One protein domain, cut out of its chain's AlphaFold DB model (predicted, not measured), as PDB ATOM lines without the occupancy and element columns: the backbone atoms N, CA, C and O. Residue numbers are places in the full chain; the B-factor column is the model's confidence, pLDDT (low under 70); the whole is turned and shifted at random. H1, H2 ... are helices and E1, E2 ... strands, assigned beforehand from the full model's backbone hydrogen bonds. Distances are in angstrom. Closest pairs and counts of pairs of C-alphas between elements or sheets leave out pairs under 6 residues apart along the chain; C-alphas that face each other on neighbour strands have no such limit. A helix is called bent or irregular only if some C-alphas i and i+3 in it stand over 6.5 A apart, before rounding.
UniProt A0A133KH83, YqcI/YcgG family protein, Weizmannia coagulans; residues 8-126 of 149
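AT A GLANCE: This is residues 8 to 126 of the 149 residues of the protein "YqcI/YcgG family protein" of Weizmannia coagulans (UniProt A0A133KH83). A short two-stranded parallel ribbon, E1 beside E2, forms the middle, with H4 packed along one face, H2 on the other, and H3 at the end where both strands begin, near Ile 58 and Thr 94. H1 sits off the E1 edge near H2, H5 packs on H4 with residues 118 to 122, and residues 103 to 110 stick out. The printed part has 119 residues, with five named helices and two strands in the order H1 H2 H3 E1 H4 E2 H5, mostly helix. It is compact, with a radius of gyration of the C-alphas of 14.8 A and spans of 35 by 34 by 33 A.

IN THESE COORDINATES: H1, residues 10 to 18, begins at C-alpha 10 (260.847, 277.771, 281.414). H2 is residues 24 to 37, 19.9 A, and H3 residues 47 to 54. E1, residues 58 to 63, spans 16.5 A. H4, residues 69 to 89, 28.3 A, has a kink of 43 degrees near residue 83 and is irregular: C-alphas 84 and 87 are 7.8 A apart. E2 is residues 94 to 99. H5, residues 108 to 124, 24.4 A, ends at C-alpha 124 (273.774, 267.039, 306.456).

HOW THE PARTS SIT: E1 and E2 are parallel at 19 degrees, with N 61 and O 96 within hydrogen-bond range at 2.9 A. E1, H4 and E2 make a strand-helix-strand unit, two parallel neighbour strands with a helix between them in the chain, its crossover right-handed. The closest C-alphas of H4 and E1 are Glu 71 and Ala 63, 5.7 A. H2 touches H3 with residues 34 to 37 alone, Leu 37 to Val 50 at 5.5 A between C-alphas. H4 and H5 touch about perpendicular, at 75 degrees. Every O i to N i+4 pair is within range in H1, H2, H3 and H5, and 15 of 17 in H4.

THE WHOLE: The C-alphas of Ser 41 and Glu 124 are farthest apart, 41.5 A. The printed part has no cut, no link is long, and no printed residue is under 70 in pLDDT.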
ATOM      1  N   LEU A   8     261.435 276.038 289.347       96.00
ATOM      2  CA  LEU A   8     260.899 276.727 288.179       96.00
ATOM      3  C   LEU A   8     261.083 275.890 286.910       96.00
ATOM      4  O   LEU A   8     262.047 275.141 286.784       96.00
ATOM      5  N   ASP A   9     260.169 276.032 285.957       96.88
ATOM      6  CA  ASP A   9     260.353 275.618 284.565       96.88
ATOM      7  C   ASP A   9     260.490 276.866 283.671       96.88
ATOM      8  O   ASP A   9     260.469 278.000 284.159       96.88
ATOM      9  N   GLN A  10     260.653 276.667 282.362       96.44
ATOM     10  CA  GLN A  10     260.847 277.771 281.414       96.44
ATOM     11  C   GLN A  10     259.640 278.717 281.344       96.44
ATOM     12  O   GLN A  10     259.828 279.925 281.201       96.44
ATOM     13  N   GLU A  11     258.418 278.196 281.490       96.25
ATOM     14  CA  GLU A  11     257.199 279.012 281.463       96.25
ATOM     15  C   GLU A  11     257.110 279.902 282.704       96.25
ATOM     16  O   GLU A  11     256.880 281.103 282.582       96.25
ATOM     17  N   LYS A  12     257.396 279.360 283.897       96.06
ATOM     18  CA  LYS A  12     257.458 280.152 285.135       96.06
ATOM     19  C   LYS A  12     258.559 281.212 285.095       96.06
ATOM     20  O   LYS A  12     258.357 282.310 285.611       96.06
ATOM     21  N   ILE A  13     259.719 280.908 284.502       96.50
ATOM     22  CA  ILE A  13     260.791 281.899 284.322       96.50
ATOM     23  C   ILE A  13     260.313 283.026 283.407       96.50
ATOM     24  O   ILE A  13     260.422 284.193 283.777       96.50
ATOM     25  N   LYS A  14     259.727 282.688 282.254       96.56
ATOM     26  CA  LYS A  14     259.187 283.664 281.305       96.56
ATOM     27  C   LYS A  14     258.110 284.547 281.943       96.56
ATOM     28  O   LYS A  14     258.189 285.768 281.850       96.56
ATOM     29  N   GLU A  15     257.158 283.950 282.654       96.50
ATOM     30  CA  GLU A  15     256.126 284.679 283.397       96.50
ATOM     31  C   GLU A  15     256.747 285.617 284.448       96.50
ATOM     32  O   GLU A  15     256.328 286.767 284.596       96.50
ATOM     33  N   GLY A  16     257.776 285.150 285.162       94.50
ATOM     34  CA  GLY A  16     258.511 285.948 286.139       94.50
ATOM     35  C   GLY A  16     259.250 287.139 285.523       94.50
ATOM     36  O   GLY A  16     259.313 288.199 286.151       94.50
ATOM     37  N   MET A  17     259.769 286.994 284.299       94.69
ATOM     38  CA  MET A  17     260.367 288.089 283.524       94.69
ATOM     39  C   MET A  17     259.308 289.116 283.111       94.69
ATOM     40  O   MET A  17     259.469 290.304 283.374       94.69
ATOM     41  N   GLU A  18     258.200 288.663 282.520       95.94
ATOM     42  CA  GLU A  18     257.115 289.529 282.033       95.94
ATOM     43  C   GLU A  18     256.457 290.335 283.161       95.94
ATOM     44  O   GLU A  18     256.079 291.492 282.973       95.94
ATOM     45  N   LYS A  19     256.346 289.742 284.355       95.00
ATOM     46  CA  LYS A  19     255.763 290.384 285.543       95.00
ATOM     47  C   LYS A  19     256.753 291.228 286.350       95.00
ATOM     48  O   LYS A  19     256.348 291.804 287.358       95.00
ATOM     49  N   GLY A  20     258.030 291.286 285.960       93.31
ATOM     50  CA  GLY A  20     259.067 292.009 286.706       93.31
ATOM     51  C   GLY A  20     259.339 291.435 288.102       93.31
ATOM     52  O   GLY A  20     259.689 292.176 289.018       93.31
ATOM     53  N   ILE A  21     259.131 290.127 288.283       93.94
ATOM     54  CA  ILE A  21     259.362 289.417 289.551       93.94
ATOM     55  C   ILE A  21     260.826 288.978 289.661       93.94
ATOM     56  O   ILE A  21     261.400 289.013 290.751       93.94
ATOM     57  N   LEU A  22     261.428 288.546 288.547       94.31
ATOM     58  CA  LEU A  22     262.826 288.118 288.537       94.31
ATOM     59  C   LEU A  22     263.765 289.321 288.622       94.31
ATOM     60  O   LEU A  22     263.572 290.340 287.962       94.31
ATOM     61  N   LYS A  23     264.813 289.176 289.435       96.00
ATOM     62  CA  LYS A  23     265.892 290.164 289.526       96.00
ATOM     63  C   LYS A  23     266.749 290.104 288.265       96.00
ATOM     64  O   LYS A  23     266.927 289.029 287.700       96.00
ATOM     65  N   GLU A  24     267.370 291.227 287.914       96.88
ATOM     66  CA  GLU A  24     268.222 291.349 286.722       96.88
ATOM     67  C   GLU A  24     269.248 290.215 286.602       96.88
ATOM     68  O   GLU A  24     269.335 289.556 285.574       96.88
ATOM     69  N   TRP A  25     269.956 289.899 287.693       96.50
ATOM     70  CA  TRP A  25     270.969 288.842 287.676       96.50
ATOM     71  C   TRP A  25     270.393 287.467 287.300       96.50
ATOM     72  O   TRP A  25     271.047 286.708 286.592       96.50
ATOM     73  N   MET A  26     269.165 287.153 287.728       97.25
ATOM     74  CA  MET A  26     268.502 285.882 287.415       97.25
ATOM     75  C   MET A  26     268.179 285.804 285.922       97.25
ATOM     76  O   MET A  26     268.384 284.764 285.298       97.25
ATOM     77  N   ILE A  27     267.709 286.918 285.354       97.69
ATOM     78  CA  ILE A  27     267.362 287.043 283.937       97.69
ATOM     79  C   ILE A  27     268.610 286.878 283.073       97.69
ATOM     80  O   ILE A  27     268.610 286.062 282.147       97.69
ATOM     81  N   THR A  28     269.676 287.611 283.397       97.38
ATOM     82  CA  THR A  28     270.944 287.566 282.666       97.38
ATOM     83  C   THR A  28     271.559 286.175 282.728       97.38
ATOM     84  O   THR A  28     271.812 285.577 281.688       97.38
ATOM     85  N   THR A  29     271.703 285.593 283.926       96.56
ATOM     86  CA  THR A  29     272.297 284.257 284.086       96.56
ATOM     87  C   THR A  29     271.500 283.170 283.362       96.56
ATOM     88  O   THR A  29     272.096 282.316 282.706       96.56
ATOM     89  N   TYR A  30     270.166 283.201 283.430       97.56
ATOM     90  CA  TYR A  30     269.331 282.257 282.686       97.56
ATOM     91  C   TYR A  30     269.490 282.422 281.171       97.56
ATOM     92  O   TYR A  30     269.654 281.431 280.459       97.56
ATOM     93  N   SER A  31     269.462 283.664 280.682       97.25
ATOM     94  CA  SER A  31     269.569 283.961 279.251       97.25
ATOM     95  C   SER A  31     270.929 283.538 278.698       97.25
ATOM     96  O   SER A  31     270.981 282.863 277.674       97.25
ATOM     97  N   ASP A  32     272.016 283.853 279.403       96.12
ATOM     98  CA  ASP A  32     273.376 283.473 279.016       96.12
ATOM     99  C   ASP A  32     273.549 281.951 278.998       96.12
ATOM    100  O   ASP A  32     274.074 281.390 278.034       96.12
ATOM    101  N   PHE A  33     273.046 281.264 280.028       96.12
ATOM    102  CA  PHE A  33     273.064 279.804 280.088       96.12
ATOM    103  C   PHE A  33     272.286 279.174 278.928       96.12
ATOM    104  O   PHE A  33     272.802 278.288 278.247       96.12
ATOM    105  N   ARG A  34     271.062 279.648 278.667       96.38
ATOM    106  CA  ARG A  34     270.220 279.148 277.575       96.38
ATOM    107  C   ARG A  34     270.853 279.409 276.209       96.38
ATOM    108  O   ARG A  34     270.850 278.516 275.367       96.38
ATOM    109  N   ASN A  35     271.413 280.598 275.996       95.81
ATOM    110  CA  ASN A  35     272.117 280.930 274.760       95.81
ATOM    111  C   ASN A  35     273.325 280.010 274.560       95.81
ATOM    112  O   ASN A  35     273.488 279.472 273.474       95.81
ATOM    113  N   SER A  36     274.109 279.751 275.612       94.31
ATOM    114  CA  SER A  36     275.238 278.816 275.552       94.31
ATOM    115  C   SER A  36     274.809 277.370 275.278       94.31
ATOM    116  O   SER A  36     275.487 276.667 274.532       94.31
ATOM    117  N   LEU A  37     273.690 276.911 275.847       93.94
ATOM    118  CA  LEU A  37     273.156 275.572 275.577       93.94
ATOM    119  C   LEU A  37     272.683 275.396 274.130       93.94
ATOM    120  O   LEU A  37     272.758 274.294 273.587       93.94
ATOM    121  N   LEU A  38     272.133 276.452 273.534       94.06
ATOM    122  CA  LEU A  38     271.493 276.412 272.220       94.06
ATOM    123  C   LEU A  38     272.383 276.967 271.100       94.06
ATOM    124  O   LEU A  38     271.913 277.103 269.971       94.06
ATOM    125  N   ASP A  39     273.644 277.277 271.398       93.12
ATOM    126  CA  ASP A  39     274.606 277.762 270.417       93.12
ATOM    127  C   ASP A  39     275.081 276.618 269.509       93.12
ATOM    128  O   ASP A  39     275.909 275.783 269.882       93.12
ATOM    129  N   ASP A  40     274.566 276.591 268.279       87.69
ATOM    130  CA  ASP A  40     274.975 275.621 267.261       87.69
ATOM    131  C   ASP A  40     276.416 275.866 266.753       87.69
ATOM    132  O   ASP A  40     277.023 274.966 266.171       87.69
ATOM    133  N   SER A  41     276.981 277.064 266.962       90.69
ATOM    134  CA  SER A  41     278.349 277.415 266.547       90.69
ATOM    135  C   SER A  41     279.418 276.982 267.556       90.69
ATOM    136  O   SER A  41     280.556 276.704 267.168       90.69
ATOM    137  N   ALA A  42     279.040 276.856 268.829       87.88
ATOM    138  CA  ALA A  42     279.879 276.368 269.915       87.88
ATOM    139  C   ALA A  42     279.121 275.295 270.718       87.88
ATOM    140  O   ALA A  42     278.582 275.586 271.788       87.88
ATOM    141  N   PRO A  43     279.075 274.040 270.221       84.25
ATOM    142  CA  PRO A  43     278.219 273.008 270.790       84.25
ATOM    143  C   PRO A  43     278.497 272.756 272.273       84.25
ATOM    144  O   PRO A  43     279.625 272.442 272.668       84.25
ATOM    145  N   TYR A  44     277.446 272.830 273.088       87.81
ATOM    146  CA  TYR A  44     277.541 272.535 274.510       87.81
ATOM    147  C   TYR A  44     277.928 271.062 274.740       87.81
ATOM    148  O   TYR A  44     277.358 270.166 274.109       87.81
ATOM    149  N   PRO A  45     278.858 270.758 275.667       88.00
ATOM    150  CA  PRO A  45     279.434 269.415 275.795       88.00
ATOM    151  C   PRO A  45     278.438 268.349 276.277       88.00
ATOM    152  O   PRO A  45     278.687 267.154 276.121       88.00
ATOM    153  N   CYS A  46     277.311 268.753 276.869       89.62
ATOM    154  CA  CYS A  46     276.297 267.842 277.388       89.62
ATOM    155  C   CYS A  46     275.062 267.793 276.478       89.62
ATOM    156  O   CYS A  46     274.140 268.593 276.633       89.62
ATOM    157  N   TYR A  47     275.008 266.793 275.591       89.44
ATOM    158  CA  TYR A  47     273.844 266.535 274.729       89.44
ATOM    159  C   TYR A  47     272.523 266.469 275.517       89.44
ATOM    160  O   TYR A  47     271.525 267.051 275.100       89.44
ATOM    161  N   PHE A  48     272.524 265.819 276.686       91.31
ATOM    162  CA  PHE A  48     271.316 265.664 277.502       91.31
ATOM    163  C   PHE A  48     270.792 266.985 278.065       91.31
ATOM    164  O   PHE A  48     269.581 267.156 278.144       91.31
ATOM    165  N   ALA A  49     271.674 267.925 278.424       92.12
ATOM    166  CA  ALA A  49     271.253 269.247 278.882       92.12
ATOM    167  C   ALA A  49     270.625 270.050 277.733       92.12
ATOM    168  O   ALA A  49     269.575 270.660 277.911       92.12
ATOM    169  N   VAL A  50     271.213 269.984 276.533       94.31
ATOM    170  CA  VAL A  50     270.662 270.641 275.335       94.31
ATOM    171  C   VAL A  50     269.291 270.071 274.972       94.31
ATOM    172  O   VAL A  50     268.350 270.823 274.724       94.31
ATOM    173  N   GLU A  51     269.152 268.743 274.949       94.88
ATOM    174  CA  GLU A  51     267.873 268.085 274.670       94.88
ATOM    175  C   GLU A  51     266.829 268.423 275.744       94.88
ATOM    176  O   GLU A  51     265.683 268.725 275.410       94.88
ATOM    177  N   ALA A  52     267.219 268.436 277.021       95.69
ATOM    178  CA  ALA A  52     266.320 268.803 278.105       95.69
ATOM    179  C   ALA A  52     265.845 270.261 277.989       95.69
ATOM    180  O   ALA A  52     264.657 270.519 278.171       95.69
ATOM    181  N   GLU A  53     266.726 271.200 277.629       96.12
ATOM    182  CA  GLU A  53     266.358 272.605 277.402       96.12
ATOM    183  C   GLU A  53     265.386 272.741 276.229       96.12
ATOM    184  O   GLU A  53     264.331 273.355 276.368       96.12
ATOM    185  N   LYS A  54     265.683 272.116 275.082       95.12
ATOM    186  CA  LYS A  54     264.823 272.185 273.886       95.12
ATOM    187  C   LYS A  54     263.413 271.636 274.130       95.12
ATOM    188  O   LYS A  54     262.472 272.081 273.480       95.12
ATOM    189  N   ASN A  55     263.267 270.691 275.060       96.25
ATOM    190  CA  ASN A  55     262.004 270.012 275.357       96.25
ATOM    191  C   ASN A  55     261.337 270.466 276.673       96.25
ATOM    192  O   ASN A  55     260.368 269.842 277.101       96.25
ATOM    193  N   GLY A  56     261.837 271.509 277.348       96.50
ATOM    194  CA  GLY A  56     261.246 271.997 278.607       96.50
ATOM    195  C   GLY A  56     261.389 271.034 279.800       96.50
ATOM    196  O   GLY A  56     260.608 271.078 280.757       96.50
ATOM    197  N   LEU A  57     262.388 270.148 279.756       97.31
ATOM    198  CA  LEU A  57     262.661 269.116 280.766       97.31
ATOM    199  C   LEU A  57     263.673 269.563 281.831       97.31
ATOM    200  O   LEU A  57     264.005 268.781 282.728       97.31
ATOM    201  N   ILE A  58     264.170 270.800 281.744       97.69
ATOM    202  CA  ILE A  58     264.991 271.405 282.795       97.69
ATOM    203  C   ILE A  58     264.094 272.004 283.879       97.69
ATOM    204  O   ILE A  58     263.021 272.555 283.605       97.69
ATOM    205  N   ARG A  59     264.534 271.886 285.129       97.69
ATOM    206  CA  ARG A  59     264.041 272.688 286.243       97.69
ATOM    207  C   ARG A  59     265.155 273.549 286.810       97.69
ATOM    208  O   ARG A  59     266.311 273.132 286.817       97.69
ATOM    209  N   TYR A  60     264.794 274.732 287.287       97.88
ATOM    210  CA  TYR A  60     265.738 275.738 287.752       97.88
ATOM    211  C   TYR A  60     265.437 276.146 289.184       97.88
ATOM    212  O   TYR A  60     264.274 276.237 289.578       97.88
ATOM    213  N   ILE A  61     266.493 276.438 289.929       97.81
ATOM    214  CA  ILE A  61     266.444 277.067 291.247       97.81
ATOM    215  C   ILE A  61     267.385 278.269 291.199       97.81
ATOM    216  O   ILE A  61     268.495 278.160 290.680       97.81
ATOM    217  N   PHE A  62     266.960 279.402 291.750       97.06
ATOM    218  CA  PHE A  62     267.820 280.566 291.957       97.06
ATOM    219  C   PHE A  62     268.074 280.745 293.449       97.06
ATOM    220  O   PHE A  62     267.131 280.702 294.237       97.06
ATOM    221  N   ALA A  63     269.330 280.976 293.813       96.38
ATOM    222  CA  ALA A  63     269.748 281.255 295.176       96.38
ATOM    223  C   ALA A  63     270.626 282.509 295.232       96.38
ATOM    224  O   ALA A  63     271.537 282.693 294.422       96.38
ATOM    225  N   GLU A  64     270.384 283.373 296.214       95.62
ATOM    226  CA  GLU A  64     271.190 284.585 296.413       95.62
ATOM    227  C   GLU A  64     272.596 284.273 296.942       95.62
ATOM    228  O   GLU A  64     273.498 285.097 296.799       95.62
ATOM    229  N   SER A  65     272.806 283.105 297.557       95.06
ATOM    230  CA  SER A  65     274.094 282.727 298.138       95.06
ATOM    231  C   SER A  65     274.253 281.215 298.264       95.06
ATOM    232  O   SER A  65     273.326 280.509 298.649       95.06
ATOM    233  N   ALA A  66     275.469 280.728 298.010       95.62
ATOM    234  CA  ALA A  66     275.875 279.349 298.286       95.62
ATOM    235  C   ALA A  66     276.283 279.118 299.754       95.62
ATOM    236  O   ALA A  66     276.680 278.009 300.094       95.62
ATOM    237  N   TYR A  67     276.235 280.149 300.605       96.31
ATOM    238  CA  TYR A  67     276.702 280.117 301.997       96.31
ATOM    239  C   TYR A  67     275.645 280.561 303.014       96.31
ATOM    240  O   TYR A  67     275.826 280.353 304.213       96.31
ATOM    241  N   ASP A  68     274.555 281.179 302.558       97.06
ATOM    242  CA  ASP A  68     273.452 281.561 303.436       97.06
ATOM    243  C   ASP A  68     272.584 280.339 303.765       97.06
ATOM    244  O   ASP A  68     272.174 279.590 302.881       97.06
ATOM    245  N   THR A  69     272.294 280.125 305.048       97.25
ATOM    246  CA  THR A  69     271.547 278.940 305.497       97.25
ATOM    247  C   THR A  69     270.100 278.935 305.004       97.25
ATOM    248  O   THR A  69     269.567 277.867 304.712       97.25
ATOM    249  N   HIS A  70     269.447 280.095 304.893       95.94
ATOM    250  CA  HIS A  70     268.073 280.164 304.401       95.94
ATOM    251  C   HIS A  70     268.009 279.813 302.909       95.94
ATOM    252  O   HIS A  70     267.178 279.000 302.504       95.94
ATOM    253  N   GLU A  71     268.938 280.345 302.113       96.06
ATOM    254  CA  GLU A  71     269.083 279.994 300.695       96.06
ATOM    255  C   GLU A  71     269.381 278.498 300.505       96.06
ATOM    256  O   GLU A  71     268.748 277.829 299.687       96.06
ATOM    257  N   LEU A  72     270.276 277.930 301.318       97.25
ATOM    258  CA  LEU A  72     270.605 276.505 301.271       97.25
ATOM    259  C   LEU A  72     269.420 275.601 301.661       97.25
ATOM    260  O   LEU A  72     269.231 274.545 301.055       97.25
ATOM    261  N   LEU A  73     268.574 276.017 302.609       96.50
ATOM    262  CA  LEU A  73     267.321 275.316 302.927       96.50
ATOM    263  C   LEU A  73     266.311 275.382 301.770       96.50
ATOM    264  O   LEU A  73     265.629 274.393 301.500       96.50
ATOM    265  N   ASN A  74     266.236 276.510 301.057       95.56
ATOM    266  CA  ASN A  74     265.383 276.642 299.872       95.56
ATOM    267  C   ASN A  74     265.867 275.749 298.718       95.56
ATOM    268  O   ASN A  74     265.042 275.153 298.015       95.56
ATOM    269  N   ILE A  75     267.188 275.615 298.551       97.00
ATOM    270  CA  ILE A  75     267.794 274.665 297.612       97.00
ATOM    271  C   ILE A  75     267.455 273.234 298.019       97.00
ATOM    272  O   ILE A  75     266.962 272.485 297.182       97.00
ATOM    273  N   ARG A  76     267.658 272.858 299.290       97.00
ATOM    274  CA  ARG A  76     267.304 271.526 299.809       97.00
ATOM    275  C   ARG A  76     265.864 271.158 299.460       97.00
ATOM    276  O   ARG A  76     265.623 270.094 298.893       97.00
ATOM    277  N   ASP A  77     264.920 272.041 299.778       96.38
ATOM    278  CA  ASP A  77     263.499 271.806 299.523       96.38
ATOM    279  C   ASP A  77     263.207 271.660 298.020       96.38
ATOM    280  O   ASP A  77     262.451 270.772 297.628       96.38
ATOM    281  N   GLY A  78     263.842 272.477 297.172       96.38
ATOM    282  CA  GLY A  78     263.674 272.421 295.718       96.38
ATOM    283  C   GLY A  78     264.293 271.177 295.073       96.38
ATOM    284  O   GLY A  78     263.680 270.571 294.196       96.38
ATOM    285  N   VAL A  79     265.478 270.750 295.524       96.69
ATOM    286  CA  VAL A  79     266.107 269.493 295.082       96.69
ATOM    287  C   VAL A  79     265.225 268.310 295.480       96.69
ATOM    288  O   VAL A  79     264.981 267.423 294.664       96.69
ATOM    289  N   TYR A  80     264.688 268.309 296.703       96.31
ATOM    290  CA  TYR A  80     263.813 267.236 297.171       96.31
ATOM    291  C   TYR A  80     262.509 267.183 296.363       96.31
ATOM    292  O   TYR A  80     262.096 266.113 295.912       96.31
ATOM    293  N   GLU A  81     261.894 268.338 296.087       95.81
ATOM    294  CA  GLU A  81     260.726 268.436 295.204       95.81
ATOM    295  C   GLU A  81     261.028 267.918 293.789       95.81
ATOM    296  O   GLU A  81     260.239 267.157 293.219       95.81
ATOM    297  N   TYR A  82     262.189 268.269 293.230       96.50
ATOM    298  CA  TYR A  82     262.634 267.764 291.934       96.50
ATOM    299  C   TYR A  82     262.758 266.235 291.939       96.50
ATOM    300  O   TYR A  82     262.194 265.573 291.068       96.50
ATOM    301  N   ILE A  83     263.408 265.646 292.946       95.12
ATOM    302  CA  ILE A  83     263.581 264.187 293.053       95.12
ATOM    303  C   ILE A  83     262.239 263.458 293.198       95.12
ATOM    304  O   ILE A  83     262.049 262.383 292.630       95.12
ATOM    305  N   LYS A  84     261.261 264.034 293.903       93.50
ATOM    306  CA  LYS A  84     259.930 263.416 294.006       93.50
ATOM    307  C   LYS A  84     259.104 263.548 292.720       93.50
ATOM    308  O   LYS A  84     258.174 262.766 292.528       93.50
ATOM    309  N   SER A  85     259.429 264.489 291.830       93.56
ATOM    310  CA  SER A  85     258.609 264.809 290.653       93.56
ATOM    311  C   SER A  85     259.244 264.476 289.298       93.56
ATOM    312  O   SER A  85     258.501 264.362 288.320       93.56
ATOM    313  N   TYR A  86     260.561 264.243 289.201       95.19
ATOM    314  CA  TYR A  86     261.275 264.139 287.914       95.19
ATOM    315  C   TYR A  86     260.683 263.113 286.942       95.19
ATOM    316  O   TYR A  86     260.615 263.372 285.743       95.19
ATOM    317  N   LYS A  87     260.167 261.983 287.445       95.06
ATOM    318  CA  LYS A  87     259.541 260.940 286.611       95.06
ATOM    319  C   LYS A  87     258.308 261.440 285.850       95.06
ATOM    320  O   LYS A  87     258.013 260.918 284.780       95.06
ATOM    321  N   SER A  88     257.595 262.424 286.402       95.56
ATOM    322  CA  SER A  88     256.463 263.083 285.733       95.56
ATOM    323  C   SER A  88     256.895 264.177 284.756       95.56
ATOM    324  O   SER A  88     256.139 264.508 283.851       95.56
ATOM    325  N   ILE A  89     258.109 264.712 284.920       95.62
ATOM    326  CA  ILE A  89     258.688 265.711 284.019       95.62
ATOM    327  C   ILE A  89     259.175 265.020 282.740       95.62
ATOM    328  O   ILE A  89     258.851 265.464 281.644       95.62
ATOM    329  N   GLY A  90     259.927 263.920 282.861       93.88
ATOM    330  CA  GLY A  90     260.405 263.162 281.707       93.88
ATOM    331  C   GLY A  90     261.324 261.995 282.068       93.88
ATOM    332  O   GLY A  90     261.728 261.813 283.212       93.88
ATOM    333  N   LYS A  91     261.687 261.189 281.062       90.81
ATOM    334  CA  LYS A  91     262.602 260.043 281.243       90.81
ATOM    335  C   LYS A  91     264.027 260.480 281.599       90.81
ATOM    336  O   LYS A  91     264.729 259.761 282.304       90.81
ATOM    337  N   ARG A  92     264.463 261.615 281.056       90.81
ATOM    338  CA  ARG A  92     265.751 262.254 281.338       90.81
ATOM    339  C   ARG A  92     265.493 263.737 281.522       90.81
ATOM    340  O   ARG A  92     264.951 264.375 280.626       90.81
ATOM    341  N   THR A  93     265.837 264.245 282.690       95.56
ATOM    342  CA  THR A  93     265.566 265.619 283.111       95.56
ATOM    343  C   THR A  93     266.845 266.223 283.666       95.56
ATOM    344  O   THR A  93     267.795 265.505 283.992       95.56
ATOM    345  N   THR A  94     266.891 267.545 283.768       95.62
ATOM    346  CA  THR A  94     268.051 268.258 284.312       95.62
ATOM    347  C   THR A  94     267.584 269.213 285.398       95.62
ATOM    348  O   THR A  94     266.567 269.882 285.240       95.62
ATOM    349  N   LEU A  95     268.332 269.284 286.494       96.56
ATOM    350  CA  LEU A  95     268.186 270.329 287.497       96.56
ATOM    351  C   LEU A  95     269.365 271.290 287.361       96.56
ATOM    352  O   LEU A  95     270.513 270.851 287.331       96.56
ATOM    353  N   VAL A  96     269.080 272.585 287.288       97.25
ATOM    354  CA  VAL A  96     270.080 273.654 287.252       97.25
ATOM    355  C   VAL A  96     269.858 274.563 288.454       97.25
ATOM    356  O   VAL A  96     268.749 275.034 288.689       97.25
ATOM    357  N   ILE A  97     270.908 274.808 289.232       97.38
ATOM    358  CA  ILE A  97     270.857 275.707 290.387       97.38
ATOM    359  C   ILE A  97     271.791 276.871 290.093       97.38
ATOM    360  O   ILE A  97     272.997 276.678 289.939       97.38
ATOM    361  N   PHE A  98     271.233 278.071 290.002       97.19
ATOM    362  CA  PHE A  98     271.989 279.297 289.817       97.19
ATOM    363  C   PHE A  98     272.228 279.975 291.155       97.19
ATOM    364  O   PHE A  98     271.297 280.214 291.923       97.19
ATOM    365  N   PHE A  99     273.479 280.341 291.390       95.94
ATOM    366  CA  PHE A  99     273.870 281.201 292.493       95.94
ATOM    367  C   PHE A  99     274.132 282.594 291.950       95.94
ATOM    368  O   PHE A  99     274.686 282.734 290.857       95.94
ATOM    369  N   LYS A 100     273.754 283.618 292.714       95.75
ATOM    370  CA  LYS A 100     274.054 284.996 292.348       95.75
ATOM    371  C   LYS A 100     275.558 285.161 292.083       95.75
ATOM    372  O   LYS A 100     276.360 284.837 292.966       95.75
ATOM    373  N   PRO A 101     275.949 285.668 290.900       93.38
ATOM    374  CA  PRO A 101     277.351 285.892 290.587       93.38
ATOM    375  C   PRO A 101     278.017 286.838 291.592       93.38
ATOM    376  O   PRO A 101     277.412 287.809 292.051       93.38
ATOM    377  N   SER A 102     279.277 286.556 291.916       91.00
ATOM    378  CA  SER A 102     280.123 287.468 292.688       91.00
ATOM    379  C   SER A 102     280.426 288.726 291.871       91.00
ATOM    380  O   SER A 102     280.659 288.639 290.668       91.00
ATOM    381  N   GLU A 103     280.476 289.888 292.528       89.25
ATOM    382  CA  GLU A 103     280.910 291.148 291.899       89.25
ATOM    383  C   GLU A 103     282.379 291.090 291.454       89.25
ATOM    384  O   GLU A 103     282.775 291.751 290.498       89.25
ATOM    385  N   ASN A 104     283.184 290.276 292.144       90.00
ATOM    386  CA  ASN A 104     284.584 290.041 291.817       90.00
ATOM    387  C   ASN A 104     284.765 288.698 291.112       90.00
ATOM    388  O   ASN A 104     284.093 287.718 291.451       90.00
ATOM    389  N   GLU A 105     285.737 288.636 290.204       89.38
ATOM    390  CA  GLU A 105     286.156 287.388 289.576       89.38
ATOM    391  C   GLU A 105     286.639 286.389 290.639       89.38
ATOM    392  O   GLU A 105     287.482 286.693 291.487       89.38
ATOM    393  N   LEU A 106     286.076 285.184 290.591       92.12
ATOM    394  CA  LEU A 106     286.422 284.092 291.490       92.12
ATOM    395  C   LEU A 106     287.427 283.158 290.828       92.12
ATOM    396  O   LEU A 106     287.362 282.892 289.627       92.12
ATOM    397  N   ARG A 107     288.329 282.590 291.630       95.44
ATOM    398  CA  ARG A 107     289.219 281.530 291.153       95.44
ATOM    399  C   ARG A 107     288.453 280.213 291.087       95.44
ATOM    400  O   ARG A 107     287.502 279.995 291.836       95.44
ATOM    401  N   ALA A 108     288.926 279.278 290.263       95.50
ATOM    402  CA  ALA A 108     288.347 277.934 290.174       95.50
ATOM    403  C   ALA A 108     288.221 277.240 291.549       95.50
ATOM    404  O   ALA A 108     287.232 276.564 291.824       95.50
ATOM    405  N   GLU A 109     289.187 277.458 292.447       96.06
ATOM    406  CA  GLU A 109     289.156 276.901 293.804       96.06
ATOM    407  C   GLU A 109     288.020 277.484 294.664       96.06
ATOM    408  O   GLU A 109     287.495 276.798 295.536       96.06
ATOM    409  N   ASP A 110     287.594 278.724 294.418       94.75
ATOM    410  CA  ASP A 110     286.490 279.336 295.163       94.75
ATOM    411  C   ASP A 110     285.140 278.766 294.714       94.75
ATOM    412  O   ASP A 110     284.296 278.461 295.556       94.75
ATOM    413  N   TYR A 111     284.966 278.507 293.413       94.75
ATOM    414  CA  TYR A 111     283.809 277.757 292.908       94.75
ATOM    415  C   TYR A 111     283.777 276.324 293.438       94.75
ATOM    416  O   TYR A 111     282.722 275.831 293.834       94.75
ATOM    417  N   LYS A 112     284.936 275.662 293.519       95.38
ATOM    418  CA  LYS A 112     285.045 274.329 294.120       95.38
ATOM    419  C   LYS A 112     284.611 274.335 295.590       95.38
ATOM    420  O   LYS A 112     283.875 273.442 296.003       95.38
ATOM    421  N   LYS A 113     285.018 275.338 296.375       95.44
ATOM    422  CA  LYS A 113     284.559 275.496 297.768       95.44
ATOM    423  C   LYS A 113     283.051 275.724 297.850       95.44
ATOM    424  O   LYS A 113     282.412 275.096 298.688       95.44
ATOM    425  N   GLN A 114     282.486 276.566 296.980       95.94
ATOM    426  CA  GLN A 114     281.035 276.789 296.918       95.94
ATOM    427  C   GLN A 114     280.284 275.488 296.633       95.94
ATOM    428  O   GLN A 114     279.369 275.135 297.373       95.94
ATOM    429  N   PHE A 115     280.716 274.746 295.612       95.50
ATOM    430  CA  PHE A 115     280.134 273.456 295.254       95.50
ATOM    431  C   PHE A 115     280.124 272.493 296.448       95.50
ATOM    432  O   PHE A 115     279.071 271.978 296.822       95.50
ATOM    433  N   TRP A 116     281.275 272.301 297.097       94.88
ATOM    434  CA  TRP A 116     281.370 271.388 298.236       94.88
ATOM    435  C   TRP A 116     280.605 271.870 299.467       94.88
ATOM    436  O   TRP A 116     280.090 271.033 300.205       94.88
ATOM    437  N   ASN A 117     280.477 273.183 299.681       97.19
ATOM    438  CA  ASN A 117     279.633 273.718 300.747       97.19
ATOM    439  C   ASN A 117     278.164 273.320 300.547       97.19
ATOM    440  O   ASN A 117     277.530 272.831 301.480       97.19
ATOM    441  N   VAL A 118     277.649 273.465 299.323       97.44
ATOM    442  CA  VAL A 118     276.265 273.104 298.978       97.44
ATOM    443  C   VAL A 118     276.047 271.597 299.105       97.44
ATOM    444  O   VAL A 118     275.109 271.174 299.773       97.44
ATOM    445  N   VAL A 119     276.928 270.778 298.517       95.19
ATOM    446  CA  VAL A 119     276.833 269.305 298.578       95.19
ATOM    447  C   VAL A 119     276.858 268.809 300.022       95.19
ATOM    448  O   VAL A 119     276.025 267.993 300.413       95.19
ATOM    449  N   LYS A 120     277.776 269.338 300.839       94.31
ATOM    450  CA  LYS A 120     277.860 269.000 302.260       94.31
ATOM    451  C   LYS A 120     276.589 269.402 303.006       94.31
ATOM    452  O   LYS A 120     276.052 268.591 303.751       94.31
ATOM    453  N   PHE A 121     276.083 270.614 302.779       97.56
ATOM    454  CA  PHE A 121     274.855 271.075 303.424       97.56
ATOM    455  C   PHE A 121     273.659 270.182 303.079       97.56
ATOM    456  O   PHE A 121     272.895 269.818 303.971       97.56
ATOM    457  N   LEU A 122     273.503 269.811 301.803       96.94
ATOM    458  CA  LEU A 122     272.443 268.906 301.363       96.94
ATOM    459  C   LEU A 122     272.555 267.540 302.040       96.94
ATOM    460  O   LEU A 122     271.550 267.036 302.524       96.94
ATOM    461  N   ASN A 123     273.763 266.979 302.141       94.06
ATOM    462  CA  ASN A 123     273.988 265.713 302.838       94.06
ATOM    463  C   ASN A 123     273.625 265.783 304.330       94.06
ATOM    464  O   ASN A 123     272.958 264.895 304.848       94.06
ATOM    465  N   GLU A 124     274.041 266.847 305.022       95.12
ATOM    466  CA  GLU A 124     273.774 267.039 306.456       95.12
ATOM    467  C   GLU A 124     272.294 267.323 306.759       95.12
ATOM    468  O   GLU A 124     271.854 267.149 307.896       95.12
ATOM    469  N   ASN A 125     271.528 267.762 305.757       96.69
ATOM    470  CA  ASN A 125     270.122 268.139 305.884       96.69
ATOM    471  C   ASN A 125     269.203 267.292 304.994       96.69
ATOM    472  O   ASN A 125     268.110 267.751 304.653       96.69
ATOM    473  N   ASP A 126     269.624 266.088 304.607       96.00
ATOM    474  CA  ASP A 126     268.785 265.170 303.840       96.00
ATOM    475  C   ASP A 126     267.519 264.810 304.646       96.00
ATOM    476  O   ASP A 126     267.631 264.393 305.805       96.00
TER     477      ASP A 126